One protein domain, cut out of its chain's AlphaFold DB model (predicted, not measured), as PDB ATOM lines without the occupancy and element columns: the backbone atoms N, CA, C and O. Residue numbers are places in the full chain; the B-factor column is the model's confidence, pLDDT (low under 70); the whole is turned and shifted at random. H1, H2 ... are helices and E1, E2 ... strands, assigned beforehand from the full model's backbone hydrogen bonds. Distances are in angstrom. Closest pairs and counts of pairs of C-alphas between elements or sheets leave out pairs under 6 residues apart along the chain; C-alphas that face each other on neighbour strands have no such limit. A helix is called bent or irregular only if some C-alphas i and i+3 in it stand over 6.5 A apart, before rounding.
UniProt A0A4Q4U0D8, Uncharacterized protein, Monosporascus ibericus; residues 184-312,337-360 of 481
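This is residues 184 to 312 and 337 to 360 of the 481 residues of an uncharacterized protein of Monosporascus ibericus (UniProt A0A4Q4U0D8). The body is an up-and-down bundle of three helices, H4, H5 and H6, with a fourth helix, H2, packed on H4 at a steep tilt and a small two-stranded ribbon, E1 and E2, packed on residues 267 to 271 of H4 and 285 to 294 of H5. From this body a thin tail, residues 184 to 199 with the short helix H1 at its tip, sticks out and makes much of the length. The printed part has 153 residues, with six named helices and two named strands in the order H1, E1, H2, E2, H3, H4, H5, H6; the class is mostly helix, and the sheet, in the order E1 - E2, is antiparallel. The whole is loose, with a radius of gyration of the C-alphas of 18.7 A, and elongated, spanning 66 by 37 by 34 A.

Start at H1, residues 184 to 191, which touches no helix. Go on to E1, residues 206 to 209, and look beside it for its antiparallel neighbour E2, residues 245 to 248, at 147 degrees between directions; N 207 and O 247 are 2.8 A apart and N 245 and O 209 are 2.8 A apart, both within hydrogen-bond range. Between these strands in the chain comes H2, residues 214 to 224. H3, residues 249 to 254, follows E2 by a tight link; it is irregular, with C-alphas 250 and 253 8.1 A apart. Next find the hub, H4, residues 261 to 271. H2 touches it at a steep tilt of 48 degrees, the same way, and the closest C-alphas are those of Asn 214 and Ser 263, 6.5 A apart. H4 and H5, residues 284 to 309, form a helical hairpin: they touch, opposite ways at a shallow tilt of 8 degrees, with Ala 268 and Ser 294 closest at 4.3 A between C-alphas. The closest C-alphas of E1 and H5 are those of Val 207 and Arg 290, 5.3 A apart. H3 is close to H5 but not clearly touching, with the C-alphas of Glu 249 and Trp 289 closest at 7.1 A. H6, residues 340 to 360, touches H4 at a shallow tilt of 31 degrees, the same way, with the C-alphas of Ile 262 and Ala 347 closest at 4.5 A. H5 and H6 only just touch, with 3 pairs of C-alphas within 8 A, the closest being Leu 305 and Ser 344 at 6.7 A. In H1, H2, H4 and H5 every O i to N i+4 pair is within hydrogen-bond range; in H6 15 of 17 are, and in H3 0 of 2, beside 1 of 3 O i to N i+3 pairs.

Find C-alpha 184 at (242.634, 119.494, 157.360), where H1 begins. E1 begins at C-alpha 206, at (206.452, 127.933, 162.975). H2 measures 15.2 A from first to last C-alpha and H4 15.1 A. H5, the longest helix, runs 38.1 A from C-alpha 284 at (201.854, 120.073, 170.192). H6 runs 31.4 A and ends at C-alpha 360, at (184.734, 127.097, 172.971).

The C-alphas farthest apart are those of Ala 185 and Arg 311, at 67.4 A. Without the stretch that stands free, residues 184 to 199, the body spans 48 by 36 by 32 A. Look for the cut after residue 312: residues 313 to 336 are not printed, and C-alphas 312 and 337 are 27.2 A apart. The links from H1 to E1, H2 to E2 and H4 to H5 are long. The mean pLDDT of the printed part is 75.0, and among the residues under 70 are 184 to 204, 250 to 259, 308 to 312 and 356 to 360.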
ATOM      1  N   ASP A 184     243.429 118.474 158.040       49.03
ATOM      2  CA  ASP A 184     242.634 119.494 157.360       49.03
ATOM      3  C   ASP A 184     241.442 118.884 156.606       49.03
ATOM      4  O   ASP A 184     240.381 119.497 156.557       49.03
ATOM      5  N   ALA A 185     241.550 117.640 156.120       52.66
ATOM      6  CA  ALA A 185     240.427 116.929 155.508       52.66
ATOM      7  C   ALA A 185     239.370 116.503 156.542       52.66
ATOM      8  O   ALA A 185     238.190 116.442 156.212       52.66
ATOM      9  N   ILE A 186     239.773 116.253 157.795       53.91
ATOM     10  CA  ILE A 186     238.841 115.981 158.903       53.91
ATOM     11  C   ILE A 186     238.121 117.254 159.298       53.91
ATOM     12  O   ILE A 186     236.921 117.214 159.525       53.91
ATOM     13  N   TYR A 187     238.833 118.381 159.399       49.59
ATOM     14  CA  TYR A 187     238.189 119.662 159.664       49.59
ATOM     15  C   TYR A 187     237.223 120.005 158.530       49.59
ATOM     16  O   TYR A 187     236.083 120.367 158.800       49.59
ATOM     17  N   ASP A 188     237.606 119.764 157.280       53.06
ATOM     18  CA  ASP A 188     236.691 119.918 156.159       53.06
ATOM     19  C   ASP A 188     235.505 118.947 156.220       53.06
ATOM     20  O   ASP A 188     234.425 119.373 155.870       53.06
ATOM     21  N   ASP A 189     235.624 117.692 156.659       51.06
ATOM     22  CA  ASP A 189     234.476 116.761 156.752       51.06
ATOM     23  C   ASP A 189     233.610 116.992 158.011       51.06
ATOM     24  O   ASP A 189     232.396 116.811 157.994       51.06
ATOM     25  N   LEU A 190     234.217 117.477 159.097       50.31
ATOM     26  CA  LEU A 190     233.551 117.845 160.350       50.31
ATOM     27  C   LEU A 190     232.814 119.193 160.235       50.31
ATOM     28  O   LEU A 190     231.846 119.421 160.961       50.31
ATOM     29  N   PHE A 191     233.255 120.065 159.319       49.25
ATOM     30  CA  PHE A 191     232.639 121.361 159.005       49.25
ATOM     31  C   PHE A 191     232.004 121.431 157.596       49.25
ATOM     32  O   PHE A 191     231.403 122.452 157.257       49.25
ATOM     33  N   LYS A 192     232.056 120.364 156.782       47.75
ATOM     34  CA  LYS A 192     231.201 120.186 155.594       47.75
ATOM     35  C   LYS A 192     229.828 119.769 156.080       47.75
ATOM     36  O   LYS A 192     229.554 118.593 156.280       47.75
ATOM     37  N   ASP A 193     228.991 120.779 156.282       44.78
ATOM     38  CA  ASP A 193     227.570 120.710 156.613       44.78
ATOM     39  C   ASP A 193     226.891 119.349 156.330       44.78
ATOM     40  O   ASP A 193     226.360 119.122 155.239       44.78
ATOM     41  N   PRO A 194     226.711 118.504 157.366       44.81
ATOM     42  CA  PRO A 194     225.609 117.545 157.417       44.81
ATOM     43  C   PRO A 194     224.260 118.267 157.634       44.81
ATOM     44  O   PRO A 194     223.206 117.630 157.727       44.81
ATOM     45  N   LEU A 195     224.288 119.605 157.726       42.88
ATOM     46  CA  LEU A 195     223.165 120.513 157.956       42.88
ATOM     47  C   LEU A 195     222.139 120.534 156.807       42.88
ATOM     48  O   LEU A 195     221.062 121.096 156.978       42.88
ATOM     49  N   GLY A 196     222.393 119.868 155.677       40.16
ATOM     50  CA  GLY A 196     221.360 119.632 154.660       40.16
ATOM     51  C   GLY A 196     220.277 118.640 155.110       40.16
ATOM     52  O   GLY A 196     219.090 118.901 154.931       40.16
ATOM     53  N   ASP A 197     220.678 117.533 155.749       40.00
ATOM     54  CA  ASP A 197     219.781 116.404 156.060       40.00
ATOM     55  C   ASP A 197     219.482 116.241 157.561       40.00
ATOM     56  O   ASP A 197     218.445 115.686 157.924       40.00
ATOM     57  N   THR A 198     220.319 116.770 158.464       40.47
ATOM     58  CA  THR A 198     220.039 116.730 159.921       40.47
ATOM     59  C   THR A 198     219.320 117.971 160.453       40.47
ATOM     60  O   THR A 198     218.596 117.878 161.445       40.47
ATOM     61  N   LEU A 199     219.408 119.112 159.761       40.88
ATOM     62  CA  LEU A 199     218.642 120.326 160.089       40.88
ATOM     63  C   LEU A 199     217.175 120.213 159.633       40.88
ATOM     64  O   LEU A 199     216.287 120.836 160.204       40.88
ATOM     65  N   ALA A 200     216.898 119.314 158.684       44.94
ATOM     66  CA  ALA A 200     215.552 118.905 158.287       44.94
ATOM     67  C   ALA A 200     214.744 118.229 159.416       44.94
ATOM     68  O   ALA A 200     213.536 118.039 159.261       44.94
ATOM     69  N   ASN A 201     215.403 117.870 160.527       45.12
ATOM     70  CA  ASN A 201     214.801 117.223 161.692       45.12
ATOM     71  C   ASN A 201     214.880 118.076 162.976       45.12
ATOM     72  O   ASN A 201     214.504 117.608 164.052       45.12
ATOM     73  N   VAL A 202     215.340 119.333 162.893       49.69
ATOM     74  CA  VAL A 202     215.143 120.281 163.995       49.69
ATOM     75  C   VAL A 202     213.682 120.710 163.935       49.69
ATOM     76  O   VAL A 202     213.282 121.482 163.066       49.69
ATOM     77  N   LYS A 203     212.871 120.163 164.843       61.69
ATOM     78  CA  LYS A 203     211.484 120.577 165.065       61.69
ATOM     79  C   LYS A 203     211.464 122.034 165.527       61.69
ATOM     80  O   LYS A 203     211.497 122.294 166.725       61.69
ATOM     81  N   VAL A 204     211.464 122.987 164.599       69.50
ATOM     82  CA  VAL A 204     211.239 124.390 164.954       69.50
ATOM     83  C   VAL A 204     209.771 124.701 164.706       69.50
ATOM     84  O   VAL A 204     209.347 124.681 163.548       69.50
ATOM     85  N   PRO A 205     208.983 124.969 165.759       77.00
ATOM     86  CA  PRO A 205     207.602 125.371 165.580       77.00
ATOM     87  C   PRO A 205     207.552 126.688 164.796       77.00
ATOM     88  O   PRO A 205     208.346 127.609 165.028       77.00
ATOM     89  N   MET A 206     206.617 126.770 163.846       83.31
ATOM     90  CA  MET A 206     206.452 127.933 162.975       83.31
ATOM     91  C   MET A 206     205.003 128.427 162.915       83.31
ATOM     92  O   MET A 206     204.062 127.653 163.100       83.31
ATOM     93  N   VAL A 207     204.827 129.724 162.655       84.81
ATOM     94  CA  VAL A 207     203.515 130.373 162.492       84.81
ATOM     95  C   VAL A 207     203.414 131.093 161.161       84.81
ATOM     96  O   VAL A 207     204.393 131.630 160.643       84.81
ATOM     97  N   ARG A 208     202.198 131.109 160.616       88.50
ATOM     98  CA  ARG A 208     201.865 131.791 159.376       88.50
ATOM     99  C   ARG A 208     201.810 133.289 159.633       88.50
ATOM    100  O   ARG A 208     200.999 133.744 160.436       88.50
ATOM    101  N   THR A 209     202.633 134.055 158.926       88.38
ATOM    102  CA  THR A 209     202.618 135.521 158.994       88.38
ATOM    103  C   THR A 209     202.664 136.129 157.597       88.38
ATOM    104  O   THR A 209     202.856 135.423 156.612       88.38
ATOM    105  N   TYR A 210     202.465 137.443 157.509       86.94
ATOM    106  CA  TYR A 210     202.507 138.204 156.254       86.94
ATOM    107  C   TYR A 210     203.373 139.472 156.381       86.94
ATOM    108  O   TYR A 210     203.296 140.373 155.542       86.94
ATOM    109  N   GLY A 211     204.184 139.552 157.447       82.31
ATOM    110  CA  GLY A 211     204.932 140.753 157.836       82.31
ATOM    111  C   GLY A 211     204.038 141.990 158.011       82.31
ATOM    112  O   GLY A 211     202.842 141.873 158.272       82.31
ATOM    113  N   GLY A 212     204.609 143.180 157.800       77.19
ATOM    114  CA  GLY A 212     203.891 144.462 157.820       77.19
ATOM    115  C   GLY A 212     203.121 144.797 156.532       77.19
ATOM    116  O   GLY A 212     202.649 145.921 156.364       77.19
ATOM    117  N   ASN A 213     202.995 143.867 155.580       84.75
ATOM    118  CA  ASN A 213     202.401 144.160 154.276       84.75
ATOM    119  C   ASN A 213     200.865 144.050 154.300       84.75
ATOM    120  O   ASN A 213     200.295 142.979 154.077       84.75
ATOM    121  N   ASN A 214     200.187 145.190 154.464       87.44
ATOM    122  CA  ASN A 214     198.720 145.278 154.477       87.44
ATOM    123  C   ASN A 214     198.049 144.642 153.245       87.44
ATOM    124  O   ASN A 214     196.976 144.054 153.366       87.44
ATOM    125  N   ARG A 215     198.678 144.699 152.060       87.19
ATOM    126  CA  ARG A 215     198.108 144.101 150.838       87.19
ATOM    127  C   ARG A 215     198.131 142.575 150.877       87.19
ATOM    128  O   ARG A 215     197.186 141.951 150.400       87.19
ATOM    129  N   ALA A 216     199.188 141.987 151.440       87.69
ATOM    130  CA  ALA A 216     199.298 140.541 151.609       87.69
ATOM    131  C   ALA A 216     198.291 140.037 152.655       87.69
ATOM    132  O   ALA A 216     197.559 139.085 152.384       87.69
ATOM    133  N   ILE A 217     198.166 140.747 153.783       90.62
ATOM    134  CA  ILE A 217     197.177 140.453 154.835       90.62
ATOM    135  C   ILE A 217     195.748 140.546 154.283       90.62
ATOM    136  O   ILE A 217     194.925 139.664 154.530       90.62
ATOM    137  N   LEU A 218     195.444 141.583 153.494       89.62
ATOM    138  CA  LEU A 218     194.126 141.747 152.884       89.62
ATOM    139  C   LEU A 218     193.819 140.636 151.865       89.62
ATOM    140  O   LEU A 218     192.711 140.101 151.852       89.62
ATOM    141  N   ASN A 219     194.791 140.251 151.033       89.19
ATOM    142  CA  ASN A 219     194.637 139.122 150.113       89.19
ATOM    143  C   ASN A 219     194.359 137.816 150.876       89.19
ATOM    144  O   ASN A 219     193.440 137.079 150.523       89.19
ATOM    145  N   ALA A 220     195.085 137.571 151.968       87.75
ATOM    146  CA  ALA A 220     194.885 136.407 152.822       87.75
ATOM    147  C   ALA A 220     193.520 136.404 153.527       87.75
ATOM    148  O   ALA A 220     192.889 135.351 153.624       87.75
ATOM    149  N   TYR A 221     193.015 137.566 153.953       88.88
ATOM    150  CA  TYR A 221     191.644 137.693 154.448       88.88
ATOM    151  C   TYR A 221     190.631 137.206 153.406       88.88
ATOM    152  O   TYR A 221     189.751 136.411 153.739       88.88
ATOM    153  N   TYR A 222     190.764 137.624 152.144       86.00
ATOM    154  CA  TYR A 222     189.836 137.207 151.092       86.00
ATOM    155  C   TYR A 222     189.893 135.711 150.771       86.00
ATOM    156  O   TYR A 222     188.881 135.140 150.369       86.00
ATOM    157  N   ILE A 223     191.052 135.078 150.958       82.94
ATOM    158  CA  ILE A 223     191.236 133.641 150.736       82.94
ATOM    159  C   ILE A 223     190.658 132.831 151.901       82.94
ATOM    160  O   ILE A 223     189.895 131.894 151.682       82.94
ATOM    161  N   TRP A 224     191.018 133.184 153.137       83.38
ATOM    162  CA  TRP A 224     190.832 132.309 154.298       83.38
ATOM    163  C   TRP A 224     189.660 132.693 155.200       83.38
ATOM    164  O   TRP A 224     189.096 131.825 155.860       83.38
ATOM    165  N   ILE A 225     189.288 133.973 155.247       83.44
ATOM    166  CA  ILE A 225     188.307 134.489 156.214       83.44
ATOM    167  C   ILE A 225     187.019 134.916 155.511       83.44
ATOM    168  O   ILE A 225     185.940 134.515 155.936       83.44
ATOM    169  N   HIS A 226     187.105 135.669 154.413       82.44
ATOM    170  CA  HIS A 226     185.941 136.186 153.684       82.44
ATOM    171  C   HIS A 226     184.915 135.110 153.272       82.44
ATOM    172  O   HIS A 226     183.724 135.407 153.347       82.44
ATOM    173  N   PRO A 227     185.285 133.871 152.874       80.00
ATOM    174  CA  PRO A 227     184.294 132.829 152.576       80.00
ATOM    175  C   PRO A 227     183.388 132.463 153.763       80.00
ATOM    176  O   PRO A 227     182.284 131.968 153.557       80.00
ATOM    177  N   TYR A 228     183.851 132.709 154.991       69.88
ATOM    178  CA  TYR A 228     183.148 132.376 156.232       69.88
ATOM    179  C   TYR A 228     182.654 133.612 156.994       69.88
ATOM    180  O   TYR A 228     181.723 133.502 157.786       69.88
ATOM    181  N   PHE A 229     183.291 134.767 156.782       73.50
ATOM    182  CA  PHE A 229     182.999 136.025 157.461       73.50
ATOM    183  C   PHE A 229     183.213 137.231 156.530       73.50
ATOM    184  O   PHE A 229     184.218 137.953 156.635       73.50
ATOM    185  N   PRO A 230     182.284 137.449 155.582       79.19
ATOM    186  CA  PRO A 230     182.356 138.523 154.595       79.19
ATOM    187  C   PRO A 230     181.944 139.874 155.207       79.19
ATOM    188  O   PRO A 230     180.899 140.434 154.887       79.19
ATOM    189  N   ILE A 231     182.764 140.398 156.120       79.00
ATOM    190  CA  ILE A 231     182.550 141.706 156.754       79.00
ATOM    191  C   ILE A 231     183.041 142.878 155.886       79.00
ATOM    192  O   ILE A 231     182.480 143.972 155.948       79.00
ATOM    193  N   MET A 232     184.068 142.662 155.057       80.06
ATOM    194  CA  MET A 232     184.587 143.675 154.132       80.06
ATOM    195  C   MET A 232     183.951 143.561 152.736       80.06
ATOM    196  O   MET A 232     183.466 142.491 152.367       80.06
ATOM    197  N   PRO A 233     183.959 144.645 151.933       80.25
ATOM    198  CA  PRO A 233     183.462 144.609 150.561       80.25
ATOM    199  C   PRO A 233     184.175 143.542 149.713       80.25
ATOM    200  O   PRO A 233     185.351 143.265 149.960       80.25
ATOM    201  N   PRO A 234     183.515 142.987 148.679       77.31
ATOM    202  CA  PRO A 234     184.132 142.011 147.786       77.31
ATOM    203  C   PRO A 234     185.400 142.560 147.114       77.31
ATOM    204  O   PRO A 234     185.473 143.759 146.821       77.31
ATOM    205  N   PRO A 235     186.378 141.696 146.800       79.56
ATOM    206  CA  PRO A 235     187.628 142.128 146.197       79.56
ATOM    207  C   PRO A 235     187.378 142.671 144.783       79.56
ATOM    208  O   PRO A 235     186.799 142.002 143.930       79.56
ATOM    209  N   LYS A 236     187.837 143.900 144.519       69.31
ATOM    210  CA  LYS A 236     187.781 144.521 143.179       69.31
ATOM    211  C   LYS A 236     188.865 144.006 142.232       69.31
ATOM    212  O   LYS A 236     188.709 144.079 141.016       69.31
ATOM    213  N   CYS A 237     189.966 143.518 142.794       68.38
ATOM    214  CA  CYS A 237     191.098 142.964 142.061       68.38
ATOM    215  C   CYS A 237     191.086 141.438 142.149       68.38
ATOM    216  O   CYS A 237     190.606 140.871 143.129       68.38
ATOM    217  N   ALA A 238     191.649 140.776 141.137       74.38
ATOM    218  CA  ALA A 238     191.838 139.332 141.173       74.38
ATOM    219  C   ALA A 238     192.701 138.929 142.381       74.38
ATOM    220  O   ALA A 238     193.710 139.577 142.674       74.38
ATOM    221  N   LEU A 239     192.292 137.857 143.064       81.12
ATOM    222  CA  LEU A 239     193.040 137.290 144.183       81.12
ATOM    223  C   LEU A 239     194.408 136.807 143.698       81.12
ATOM    224  O   LEU A 239     194.526 136.183 142.642       81.12
ATOM    225  N   THR A 240     195.443 137.117 144.472       82.12
ATOM    226  CA  THR A 240     196.805 136.621 144.238       82.12
ATOM    227  C   THR A 240     197.023 135.350 145.059       82.12
ATOM    228  O   THR A 240     196.309 135.114 146.031       82.12
ATOM    229  N   ALA A 241     198.001 134.521 144.680       81.56
ATOM    230  CA  ALA A 241     198.420 133.382 145.498       81.56
ATOM    231  C   ALA A 241     198.781 133.818 146.930       81.56
ATOM    232  O   ALA A 241     199.159 134.970 147.157       81.56
ATOM    233  N   ASP A 242     198.653 132.893 147.878       85.94
ATOM    234  CA  ASP A 242     198.921 133.154 149.290       85.94
ATOM    235  C   ASP A 242     200.406 133.498 149.513       85.94
ATOM    236  O   ASP A 242     201.287 132.744 149.102       85.94
ATOM    237  N   GLN A 243     200.690 134.661 150.107       83.81
ATOM    238  CA  GLN A 243     202.049 135.211 150.266       83.81
ATOM    239  C   GLN A 243     202.546 135.029 151.702       83.81
ATOM    240  O   GLN A 243     202.814 136.002 152.409       83.81
ATOM    241  N   VAL A 244     202.617 133.775 152.141       84.25
ATOM    242  CA  VAL A 244     202.992 133.429 153.514       84.25
ATOM    243  C   VAL A 244     204.477 133.703 153.763       84.25
ATOM    244  O   VAL A 244     205.343 133.359 152.960       84.25
ATOM    245  N   VAL A 245     204.763 134.297 154.917       85.06
ATOM    246  CA  VAL A 245     206.098 134.433 155.494       85.06
ATOM    247  C   VAL A 245     206.125 133.591 156.777       85.06
ATOM    248  O   VAL A 245     205.455 133.953 157.751       85.06
ATOM    249  N   PRO A 246     206.826 132.445 156.806       83.12
ATOM    250  CA  PRO A 246     206.864 131.596 157.992       83.12
ATOM    251  C   PRO A 246     207.694 132.251 159.102       83.12
ATOM    252  O   PRO A 246     208.839 132.649 158.888       83.12
ATOM    253  N   LEU A 247     207.124 132.330 160.305       81.62
ATOM    254  CA  LEU A 247     207.800 132.810 161.508       81.62
ATOM    255  C   LEU A 247     208.212 131.643 162.395       81.62
ATOM    256  O   LEU A 247     207.361 130.980 162.988       81.62
ATOM    257  N   LEU A 248     209.517 131.446 162.547       81.75
ATOM    258  CA  LEU A 248     210.074 130.491 163.501       81.75
ATOM    259  C   LEU A 248     210.055 131.093 164.912       81.75
ATOM    260  O   LEU A 248     210.316 132.285 165.078       81.75
ATOM    261  N   GLU A 249     209.827 130.270 165.937       76.44
ATOM    262  CA  GLU A 249     209.868 130.722 167.342       76.44
ATOM    263  C   GLU A 249     211.198 131.404 167.715       76.44
ATOM    264  O   GLU A 249     211.220 132.392 168.446       76.44
ATOM    265  N   SER A 250     212.309 130.959 167.126       67.12
ATOM    266  CA  SER A 250     213.641 131.546 167.315       67.12
ATOM    267  C   SER A 250     213.835 132.928 166.672       67.12
ATOM    268  O   SER A 250     214.846 133.581 166.928       67.12
ATOM    269  N   GLN A 251     212.900 133.379 165.831       65.88
ATOM    270  CA  GLN A 251     212.988 134.623 165.054       65.88
ATOM    271  C   GLN A 251     211.956 135.678 165.476       65.88
ATOM    272  O   GLN A 251     211.802 136.680 164.777       65.88
ATOM    273  N   GLY A 252     211.287 135.489 166.622       60.25
ATOM    274  CA  GLY A 252     210.228 136.378 167.118       60.25
ATOM    275  C   GLY A 252     210.596 137.869 167.177       60.25
ATOM    276  O   GLY A 252     209.727 138.704 166.972       60.25
ATOM    277  N   ASP A 253     211.878 138.198 167.354       55.25
ATOM    278  CA  ASP A 253     212.387 139.576 167.474       55.25
ATOM    279  C   ASP A 253     212.629 140.309 166.137       55.25
ATOM    280  O   ASP A 253     212.965 141.492 166.136       55.25
ATOM    281  N   LYS A 254     212.532 139.630 164.984       57.03
ATOM    282  CA  LYS A 254     212.940 140.198 163.678       57.03
ATOM    283  C   LYS A 254     211.797 140.635 162.762       57.03
ATOM    284  O   LYS A 254     212.078 141.106 161.660       57.03
ATOM    285  N   LEU A 255     210.539 140.465 163.160       61.28
ATOM    286  CA  LEU A 255     209.410 140.789 162.290       61.28
ATOM    287  C   LEU A 255     208.913 142.221 162.472       61.28
ATOM    288  O   LEU A 255     208.686 142.682 163.585       61.28
ATOM    289  N   GLU A 256     208.658 142.882 161.343       63.94
ATOM    290  CA  GLU A 256     207.819 144.074 161.302       63.94
ATOM    291  C   GLU A 256     206.376 143.677 161.620       63.94
ATOM    292  O   GLU A 256     205.728 142.945 160.863       63.94
ATOM    293  N   GLU A 257     205.883 144.141 162.765       66.62
ATOM    294  CA  GLU A 257     204.502 143.932 163.175       66.62
ATOM    295  C   GLU A 257     203.523 144.690 162.264       66.62
ATOM    296  O   GLU A 257     203.815 145.810 161.831       66.62
ATOM    297  N   PRO A 258     202.318 144.142 162.022       67.12
ATOM    298  CA  PRO A 258     201.275 144.861 161.303       67.12
ATOM    299  C   PRO A 258     200.931 146.160 162.038       67.12
ATOM    300  O   PRO A 258     200.726 146.146 163.253       67.12
ATOM    301  N   CYS A 259     200.855 147.287 161.330       68.75
ATOM    302  CA  CYS A 259     200.711 148.593 161.980       68.75
ATOM    303  C   CYS A 259     199.268 148.941 162.378       68.75
ATOM    304  O   CYS A 259     199.072 149.727 163.295       68.75
ATOM    305  N   SER A 260     198.254 148.388 161.700       82.81
ATOM    306  CA  SER A 260     196.847 148.746 161.945       82.81
ATOM    307  C   SER A 260     196.127 147.707 162.812       82.81
ATOM    308  O   SER A 260     196.314 146.504 162.624       82.81
ATOM    309  N   ALA A 261     195.243 148.145 163.710       86.75
ATOM    310  CA  ALA A 261     194.394 147.275 164.530       86.75
ATOM    311  C   ALA A 261     193.672 146.178 163.721       86.75
ATOM    312  O   ALA A 261     193.686 145.010 164.106       86.75
ATOM    313  N   ILE A 262     193.103 146.527 162.562       89.06
ATOM    314  CA  ILE A 262     192.443 145.565 161.669       89.06
ATOM    315  C   ILE A 262     193.439 144.556 161.082       89.06
ATOM    316  O   ILE A 262     193.165 143.356 161.086       89.06
ATOM    317  N   SER A 263     194.626 145.001 160.651       90.94
ATOM    318  CA  SER A 263     195.666 144.099 160.138       90.94
ATOM    319  C   SER A 263     196.160 143.121 161.205       90.94
ATOM    320  O   SER A 263     196.369 141.946 160.901       90.94
ATOM    321  N   ARG A 264     196.272 143.566 162.464       91.00
ATOM    322  CA  ARG A 264     196.637 142.726 163.614       91.00
ATOM    323  C   ARG A 264     195.541 141.714 163.944       91.00
ATOM    324  O   ARG A 264     195.846 140.538 164.110       91.00
ATOM    325  N   ALA A 265     194.273 142.134 163.952       90.38
ATOM    326  CA  ALA A 265     193.130 141.249 164.193       90.38
ATOM    327  C   ALA A 265     193.001 140.155 163.117       90.38
ATOM    328  O   ALA A 265     192.831 138.978 163.437       90.38
ATOM    329  N   ILE A 266     193.148 140.522 161.839       91.44
ATOM    330  CA  ILE A 266     193.174 139.560 160.727       91.44
ATOM    331  C   ILE A 266     194.368 138.612 160.882       91.44
ATOM    332  O   ILE A 266     194.205 137.396 160.788       91.44
ATOM    333  N   SER A 267     195.556 139.150 161.167       91.94
ATOM    334  CA  SER A 267     196.773 138.347 161.337       91.94
ATOM    335  C   SER A 267     196.678 137.380 162.517       91.94
ATOM    336  O   SER A 267     197.176 136.265 162.404       91.94
ATOM    337  N   ALA A 268     195.997 137.747 163.608       90.19
ATOM    338  CA  ALA A 268     195.748 136.852 164.738       90.19
ATOM    339  C   ALA A 268     194.951 135.612 164.301       90.19
ATOM    340  O   ALA A 268     195.352 134.483 164.561       90.19
ATOM    341  N   ILE A 269     193.866 135.800 163.544       87.50
ATOM    342  CA  ILE A 269     193.075 134.673 163.025       87.50
ATOM    343  C   ILE A 269     193.906 133.833 162.045       87.50
ATOM    344  O   ILE A 269     193.899 132.605 162.127       87.50
ATOM    345  N   LEU A 270     194.648 134.475 161.139       87.94
ATOM    346  CA  LEU A 270     195.473 133.779 160.147       87.94
ATOM    347  C   LEU A 270     196.630 132.992 160.782       87.94
ATOM    348  O   LEU A 270     196.978 131.930 160.272       87.94
ATOM    349  N   ALA A 271     197.191 133.470 161.895       88.19
ATOM    350  CA  ALA A 271     198.261 132.805 162.636       88.19
ATOM    351  C   ALA A 271     197.839 131.440 163.209       88.19
ATOM    352  O   ALA A 271     198.682 130.570 163.418       88.19
ATOM    353  N   LEU A 272     196.542 131.216 163.439       82.75
ATOM    354  CA  LEU A 272     196.038 129.908 163.862       82.75
ATOM    355  C   LEU A 272     196.089 128.866 162.739       82.75
ATOM    356  O   LEU A 272     196.168 127.669 163.031       82.75
ATOM    357  N   ILE A 273     196.061 129.309 161.480       83.31
ATOM    358  CA  ILE A 273     196.046 128.430 160.313       83.31
ATOM    359  C   ILE A 273     197.475 127.907 160.066       83.31
ATOM    360  O   ILE A 273     198.410 128.709 159.971       83.31
ATOM    361  N   PRO A 274     197.677 126.582 159.940       80.56
ATOM    362  CA  PRO A 274     198.991 125.980 159.708       80.56
ATOM    363  C   PRO A 274     199.793 126.614 158.565       80.56
ATOM    364  O   PRO A 274     199.226 126.918 157.517       80.56
ATOM    365  N   CYS A 275     201.111 126.783 158.707       80.19
ATOM    366  CA  CYS A 275     201.940 127.172 157.559       80.19
ATOM    367  C   CYS A 275     201.945 126.066 156.499       80.19
ATOM    368  O   CYS A 275     202.034 124.893 156.865       80.19
ATOM    369  N   PRO A 276     201.932 126.408 155.201       75.19
ATOM    370  CA  PRO A 276     202.138 125.419 154.148       75.19
ATOM    371  C   PRO A 276     203.543 124.792 154.189       75.19
ATOM    372  O   PRO A 276     203.711 123.652 153.764       75.19
ATOM    373  N   GLU A 277     204.543 125.497 154.726       77.69
ATOM    374  CA  GLU A 277     205.913 124.996 154.899       77.69
ATOM    375  C   GLU A 277     206.090 124.090 156.131       77.69
ATOM    376  O   GLU A 277     207.137 123.453 156.283       77.69
ATOM    377  N   ASP A 278     205.088 124.017 157.013       75.75
ATOM    378  CA  ASP A 278     205.154 123.194 158.218       75.75
ATOM    379  C   ASP A 278     204.922 121.718 157.872       75.75
ATOM    380  O   ASP A 278     203.857 121.315 157.403       75.75
ATOM    381  N   ARG A 279     205.940 120.889 158.125       73.69
ATOM    382  CA  ARG A 279     205.891 119.439 157.883       73.69
ATOM    383  C   ARG A 279     205.053 118.691 158.917       73.69
ATOM    384  O   ARG A 279     204.597 117.589 158.619       73.69
ATOM    385  N   ASN A 280     204.882 119.240 160.120       73.31
ATOM    386  CA  ASN A 280     204.101 118.607 161.179       73.31
ATOM    387  C   ASN A 280     203.237 119.633 161.929       73.31
ATOM    388  O   ASN A 280     203.460 119.901 163.111       73.31
ATOM    389  N   PRO A 281     202.192 120.169 161.280       73.81
ATOM    390  CA  PRO A 281     201.386 121.238 161.856       73.81
ATOM    391  C   PRO A 281     200.548 120.808 163.060       73.81
ATOM    392  O   PRO A 281     200.073 121.667 163.803       73.81
ATOM    393  N   LEU A 282     200.356 119.502 163.260       71.88
ATOM    394  CA  LEU A 282     199.631 118.934 164.397       71.88
ATOM    395  C   LEU A 282     200.536 118.675 165.609       71.88
ATOM    396  O   LEU A 282     200.043 118.205 166.636       71.88
ATOM    397  N   ASP A 283     201.838 118.959 165.502       76.81
ATOM    398  CA  ASP A 283     202.756 118.850 166.630       76.81
ATOM    399  C   ASP A 283     202.297 119.779 167.775       76.81
ATOM    400  O   ASP A 283     201.933 120.935 167.523       76.81
ATOM    401  N   PRO A 284     202.283 119.295 169.028       72.75
ATOM    402  CA  PRO A 284     201.854 120.073 170.192       72.75
ATOM    403  C   PRO A 284     202.619 121.394 170.331       72.75
ATOM    404  O   PRO A 284     202.001 122.413 170.645       72.75
ATOM    405  N   ASP A 285     203.922 121.406 170.036       78.50
ATOM    406  CA  ASP A 285     204.752 122.605 170.156       78.50
ATOM    407  C   ASP A 285     204.417 123.612 169.044       78.50
ATOM    408  O   ASP A 285     204.307 124.813 169.296       78.50
ATOM    409  N   ALA A 286     204.142 123.131 167.825       76.81
ATOM    410  CA  ALA A 286     203.697 123.968 166.709       76.81
ATOM    411  C   ALA A 286     202.311 124.582 166.969       76.81
ATOM    412  O   ALA A 286     202.094 125.771 166.716       76.81
ATOM    413  N   VAL A 287     201.376 123.806 167.525       77.50
ATOM    414  CA  VAL A 287     200.043 124.300 167.914       77.50
ATOM    415  C   VAL A 287     200.151 125.326 169.044       77.50
ATOM    416  O   VAL A 287     199.512 126.381 168.974       77.50
ATOM    417  N   ALA A 288     200.954 125.045 170.073       78.94
ATOM    418  CA  ALA A 288     201.169 125.956 171.193       78.94
ATOM    419  C   ALA A 288     201.789 127.280 170.727       78.94
ATOM    420  O   ALA A 288     201.322 128.352 171.120       78.94
ATOM    421  N   TRP A 289     202.779 127.218 169.832       83.44
ATOM    422  CA  TRP A 289     203.413 128.399 169.256       83.44
ATOM    423  C   TRP A 289     202.433 129.247 168.436       83.44
ATOM    424  O   TRP A 289     202.316 130.450 168.684       83.44
ATOM    425  N   ARG A 290     201.644 128.628 167.542       85.94
ATOM    426  CA  ARG A 290     200.596 129.331 166.775       85.94
ATOM    427  C   ARG A 290     199.596 130.040 167.681       85.94
ATOM    428  O   ARG A 290     199.273 131.199 167.438       85.94
ATOM    429  N   ARG A 291     199.149 129.390 168.759       82.88
ATOM    430  CA  ARG A 291     198.226 130.001 169.735       82.88
ATOM    431  C   ARG A 291     198.852 131.166 170.482       82.88
ATOM    432  O   ARG A 291     198.229 132.219 170.579       82.88
ATOM    433  N   LYS A 292     200.077 130.989 170.975       84.12
ATOM    434  CA  LYS A 292     200.807 132.028 171.708       84.12
ATOM    435  C   LYS A 292     201.005 133.272 170.844       84.12
ATOM    436  O   LYS A 292     200.691 134.377 171.282       84.12
ATOM    437  N   TYR A 293     201.468 133.092 169.610       87.38
ATOM    438  CA  TYR A 293     201.687 134.200 168.680       87.38
ATOM    439  C   TYR A 293     200.376 134.862 168.236       87.38
ATOM    440  O   TYR A 293     200.254 136.085 168.225       87.38
ATOM    441  N   SER A 294     199.352 134.061 167.947       87.25
ATOM    442  CA  SER A 294     198.009 134.553 167.646       87.25
ATOM    443  C   SER A 294     197.430 135.406 168.783       87.25
ATOM    444  O   SER A 294     196.866 136.474 168.552       87.25
ATOM    445  N   GLN A 295     197.593 134.965 170.033       85.44
ATOM    446  CA  GLN A 295     197.130 135.705 171.204       85.44
ATOM    447  C   GLN A 295     197.910 137.006 171.401       85.44
ATOM    448  O   GLN A 295     197.309 138.017 171.761       85.44
ATOM    449  N   PHE A 296     199.221 136.990 171.155       89.31
ATOM    450  CA  PHE A 296     200.036 138.199 171.143       89.31
ATOM    451  C   PHE A 296     199.471 139.229 170.154       89.31
ATOM    452  O   PHE A 296     199.125 140.331 170.566       89.31
ATOM    453  N   LEU A 297     199.230 138.834 168.899       89.06
ATOM    454  CA  LEU A 297     198.646 139.716 167.883       89.06
ATOM    455  C   LEU A 297     197.255 140.242 168.265       89.06
ATOM    456  O   LEU A 297     196.957 141.412 168.023       89.06
ATOM    457  N   ALA A 298     196.409 139.407 168.873       87.94
ATOM    458  CA  ALA A 298     195.086 139.824 169.334       87.94
ATOM    459  C   ALA A 298     195.167 140.882 170.450       87.94
ATOM    460  O   ALA A 298     194.416 141.858 170.424       87.94
ATOM    461  N   LYS A 299     196.102 140.731 171.398       86.81
ATOM    462  CA  LYS A 299     196.356 141.730 172.451       86.81
ATOM    463  C   LYS A 299     196.890 143.031 171.859       86.81
ATOM    464  O   LYS A 299     196.320 144.088 172.107       86.81
ATOM    465  N   SER A 300     197.886 142.944 170.980       88.12
ATOM    466  CA  SER A 300     198.437 144.107 170.280       88.12
ATOM    467  C   SER A 300     197.397 144.820 169.402       88.12
ATOM    468  O   SER A 300     197.514 146.021 169.159       88.12
ATOM    469  N   ALA A 301     196.380 144.110 168.898       89.81
ATOM    470  CA  ALA A 301     195.261 144.717 168.180       89.81
ATOM    471  C   ALA A 301     194.365 145.554 169.109       89.81
ATOM    472  O   ALA A 301     193.990 146.661 168.734       89.81
ATOM    473  N   LEU A 302     194.053 145.057 170.312       87.38
ATOM    474  CA  LEU A 302     193.270 145.789 171.316       87.38
ATOM    475  C   LEU A 302     194.010 147.030 171.819       87.38
ATOM    476  O   LEU A 302     193.439 148.115 171.819       87.38
ATOM    477  N   GLU A 303     195.294 146.894 172.147       86.62
ATOM    478  CA  GLU A 303     196.138 148.025 172.558       86.62
ATOM    479  C   GLU A 303     196.196 149.106 171.466       86.62
ATOM    480  O   GLU A 303     196.086 150.300 171.746       86.62
ATOM    481  N   SER A 304     196.292 148.691 170.195       85.12
ATOM    482  CA  SER A 304     196.248 149.612 169.054       85.12
ATOM    483  C   SER A 304     194.909 150.349 168.959       85.12
ATOM    484  O   SER A 304     194.912 151.535 168.646       85.12
ATOM    485  N   LEU A 305     193.781 149.691 169.243       83.50
ATOM    486  CA  LEU A 305     192.456 150.328 169.236       83.50
ATOM    487  C   LEU A 305     192.299 151.348 170.364       83.50
ATOM    488  O   LEU A 305     191.757 152.426 170.134       83.50
ATOM    489  N   GLU A 306     192.781 151.022 171.562       79.94
ATOM    490  CA  GLU A 306     192.736 151.927 172.715       79.94
ATOM    491  C   GLU A 306     193.569 153.187 172.453       79.94
ATOM    492  O   GLU A 306     193.093 154.300 172.671       79.94
ATOM    493  N   SER A 307     194.764 153.027 171.876       74.06
ATOM    494  CA  SER A 307     195.629 154.156 171.515       74.06
ATOM    495  C   SER A 307     195.082 155.037 170.382       74.06
ATOM    496  O   SER A 307     195.434 156.210 170.296       74.06
ATOM    497  N   GLU A 308     194.224 154.498 169.507       66.25
ATOM    498  CA  GLU A 308     193.602 155.250 168.408       66.25
ATOM    499  C   GLU A 308     192.418 156.110 168.864       66.25
ATOM    500  O   GLU A 308     192.149 157.147 168.255       66.25
ATOM    501  N   ASP A 309     191.716 155.693 169.921       61.06
ATOM    502  CA  ASP A 309     190.581 156.430 170.496       61.06
ATOM    503  C   ASP A 309     191.048 157.522 171.488       61.06
ATOM    504  O   ASP A 309     190.342 158.501 171.756       61.06
ATOM    505  N   GLU A 310     192.278 157.412 172.001       59.19
ATOM    506  CA  GLU A 310     192.918 158.438 172.825       59.19
ATOM    507  C   GLU A 310     193.355 159.648 171.981       59.19
ATOM    508  O   GLU A 310     194.442 159.688 171.412       59.19
ATOM    509  N   ARG A 311     192.526 160.702 171.929       58.25
ATOM    510  CA  ARG A 311     192.907 161.994 171.322       58.25
ATOM    511  C   ARG A 311     194.061 162.652 172.102       58.25
ATOM    512  O   ARG A 311     193.807 163.184 173.189       58.25
ATOM    513  N   PRO A 312     195.285 162.769 171.552       52.16
ATOM    514  CA  PRO A 312     196.406 163.388 172.267       52.16
ATOM    515  C   PRO A 312     196.179 164.890 172.534       52.16
ATOM    516  O   PRO A 312     196.516 165.391 173.608       52.16
ATOM    517  N   ASP A 337     187.989 150.938 150.008       78.12
ATOM    518  CA  ASP A 337     186.541 151.205 150.020       78.12
ATOM    519  C   ASP A 337     185.911 151.253 151.417       78.12
ATOM    520  O   ASP A 337     184.697 151.419 151.532       78.12
ATOM    521  N   VAL A 338     186.701 151.070 152.477       78.94
ATOM    522  CA  VAL A 338     186.201 151.139 153.855       78.94
ATOM    523  C   VAL A 338     186.631 152.474 154.450       78.94
ATOM    524  O   VAL A 338     187.752 152.939 154.250       78.94
ATOM    525  N   ALA A 339     185.709 153.140 155.142       77.94
ATOM    526  CA  ALA A 339     186.030 154.365 155.863       77.94
ATOM    527  C   ALA A 339     186.899 154.039 157.086       77.94
ATOM    528  O   ALA A 339     186.606 153.080 157.793       77.94
ATOM    529  N   VAL A 340     187.900 154.876 157.381       72.12
ATOM    530  CA  VAL A 340     188.866 154.670 158.482       72.12
ATOM    531  C   VAL A 340     188.168 154.380 159.819       72.12
ATOM    532  O   VAL A 340     188.545 153.451 160.521       72.12
ATOM    533  N   GLY A 341     187.087 155.101 160.145       68.25
ATOM    534  CA  GLY A 341     186.336 154.886 161.390       68.25
ATOM    535  C   GLY A 341     185.582 153.550 161.475       68.25
ATOM    536  O   GLY A 341     185.238 153.107 162.567       68.25
ATOM    537  N   LEU A 342     185.327 152.883 160.344       76.25
ATOM    538  CA  LEU A 342     184.723 151.546 160.326       76.25
ATOM    539  C   LEU A 342     185.767 150.440 160.498       76.25
ATOM    540  O   LEU A 342     185.406 149.346 160.921       76.25
ATOM    541  N   GLU A 343     187.046 150.700 160.214       83.06
ATOM    542  CA  GLU A 343     188.108 149.695 160.342       83.06
ATOM    543  C   GLU A 343     188.263 149.220 161.794       83.06
ATOM    544  O   GLU A 343     188.423 148.023 162.028       83.06
ATOM    545  N   SER A 344     188.112 150.121 162.770       80.50
ATOM    546  CA  SER A 344     188.137 149.789 164.202       80.50
ATOM    547  C   SER A 344     186.953 148.916 164.626       80.50
ATOM    548  O   SER A 344     187.120 147.977 165.402       80.50
ATOM    549  N   ILE A 345     185.761 149.168 164.073       80.50
ATOM    550  CA  ILE A 345     184.568 148.345 164.328       80.50
ATOM    551  C   ILE A 345     184.758 146.949 163.728       80.50
ATOM    552  O   ILE A 345     184.508 145.951 164.397       80.50
ATOM    553  N   ILE A 346     185.272 146.872 162.499       83.31
ATOM    554  CA  ILE A 346     185.574 145.599 161.835       83.31
ATOM    555  C   ILE A 346     186.637 144.816 162.618       83.31
ATOM    556  O   ILE A 346     186.517 143.602 162.769       83.31
ATOM    557  N   ALA A 347     187.659 145.494 163.149       86.50
ATOM    558  CA  ALA A 347     188.672 144.870 163.996       86.50
ATOM    559  C   ALA A 347     188.061 144.282 165.279       86.50
ATOM    560  O   ALA A 347     188.359 143.138 165.621       86.50
ATOM    561  N   LEU A 348     187.172 145.018 165.955       79.19
ATOM    562  CA  LEU A 348     186.448 144.528 167.134       79.19
ATOM    563  C   LEU A 348     185.556 143.325 166.807       79.19
ATOM    564  O   LEU A 348     185.551 142.348 167.554       79.19
ATOM    565  N   ASP A 349     184.850 143.360 165.677       81.06
ATOM    566  CA  ASP A 349     184.027 142.239 165.225       81.06
ATOM    567  C   ASP A 349     184.888 140.990 164.973       81.06
ATOM    568  O   ASP A 349     184.557 139.909 165.463       81.06
ATOM    569  N   LEU A 350     186.037 141.129 164.303       84.56
ATOM    570  CA  LEU A 350     186.989 140.029 164.094       84.56
ATOM    571  C   LEU A 350     187.539 139.471 165.417       84.56
ATOM    572  O   LEU A 350     187.570 138.253 165.606       84.56
ATOM    573  N   LEU A 351     187.931 140.344 166.352       82.38
ATOM    574  CA  LEU A 351     188.433 139.947 167.673       82.38
ATOM    575  C   LEU A 351     187.363 139.248 168.516       82.38
ATOM    576  O   LEU A 351     187.670 138.292 169.231       82.38
ATOM    577  N   SER A 352     186.100 139.665 168.395       77.81
ATOM    578  CA  SER A 352     184.986 139.010 169.085       77.81
ATOM    579  C   SER A 352     184.808 137.562 168.626       77.81
ATOM    580  O   SER A 352     184.597 136.665 169.447       77.81
ATOM    581  N   VAL A 353     184.960 137.308 167.321       76.69
ATOM    582  CA  VAL A 353     184.881 135.947 166.788       76.69
ATOM    583  C   VAL A 353     186.092 135.130 167.220       76.69
ATOM    584  O   VAL A 353     185.944 133.976 167.631       76.69
ATOM    585  N   TYR A 354     187.277 135.732 167.150       80.12
ATOM    586  CA  TYR A 354     188.516 135.115 167.598       80.12
ATOM    587  C   TYR A 354     188.401 134.620 169.047       80.12
ATOM    588  O   TYR A 354     188.642 133.445 169.327       80.12
ATOM    589  N   GLU A 355     187.965 135.485 169.963       74.94
ATOM    590  CA  GLU A 355     187.838 135.152 171.382       74.94
ATOM    591  C   GLU A 355     186.756 134.093 171.632       74.94
ATOM    592  O   GLU A 355     186.958 133.159 172.413       74.94
ATOM    593  N   TYR A 356     185.617 134.200 170.944       69.88
ATOM    594  CA  TYR A 356     184.548 133.211 171.050       69.88
ATOM    595  C   TYR A 356     185.034 131.807 170.661       69.88
ATOM    596  O   TYR A 356     184.783 130.843 171.390       69.88
ATOM    597  N   ALA A 357     185.766 131.694 169.551       66.81
ATOM    598  CA  ALA A 357     186.297 130.419 169.087       66.81
ATOM    599  C   ALA A 357     187.320 129.822 170.073       66.81
ATOM    600  O   ALA A 357     187.289 128.617 170.334       66.81
ATOM    601  N   GLN A 358     188.182 130.654 170.672       66.56
ATOM    602  CA  GLN A 358     189.149 130.205 171.683       66.56
ATOM    603  C   GLN A 358     188.463 129.684 172.953       66.56
ATOM    604  O   GLN A 358     188.824 128.619 173.454       66.56
ATOM    605  N   ARG A 359     187.429 130.377 173.449       65.00
ATOM    606  CA  ARG A 359     186.678 129.945 174.644       65.00
ATOM    607  C   ARG A 359     186.022 128.583 174.454       65.00
ATOM    608  O   ARG A 359     186.158 127.709 175.303       65.00
ATOM    609  N   VAL A 360     185.351 128.387 173.319       58.94
ATOM    610  CA  VAL A 360     184.734 127.097 172.971       58.94
ATOM    611  C   VAL A 360     185.780 125.987 172.923       58.94
ATOM    612  O   VAL A 360     185.532 124.876 173.395       58.94
TER     613      VAL A 360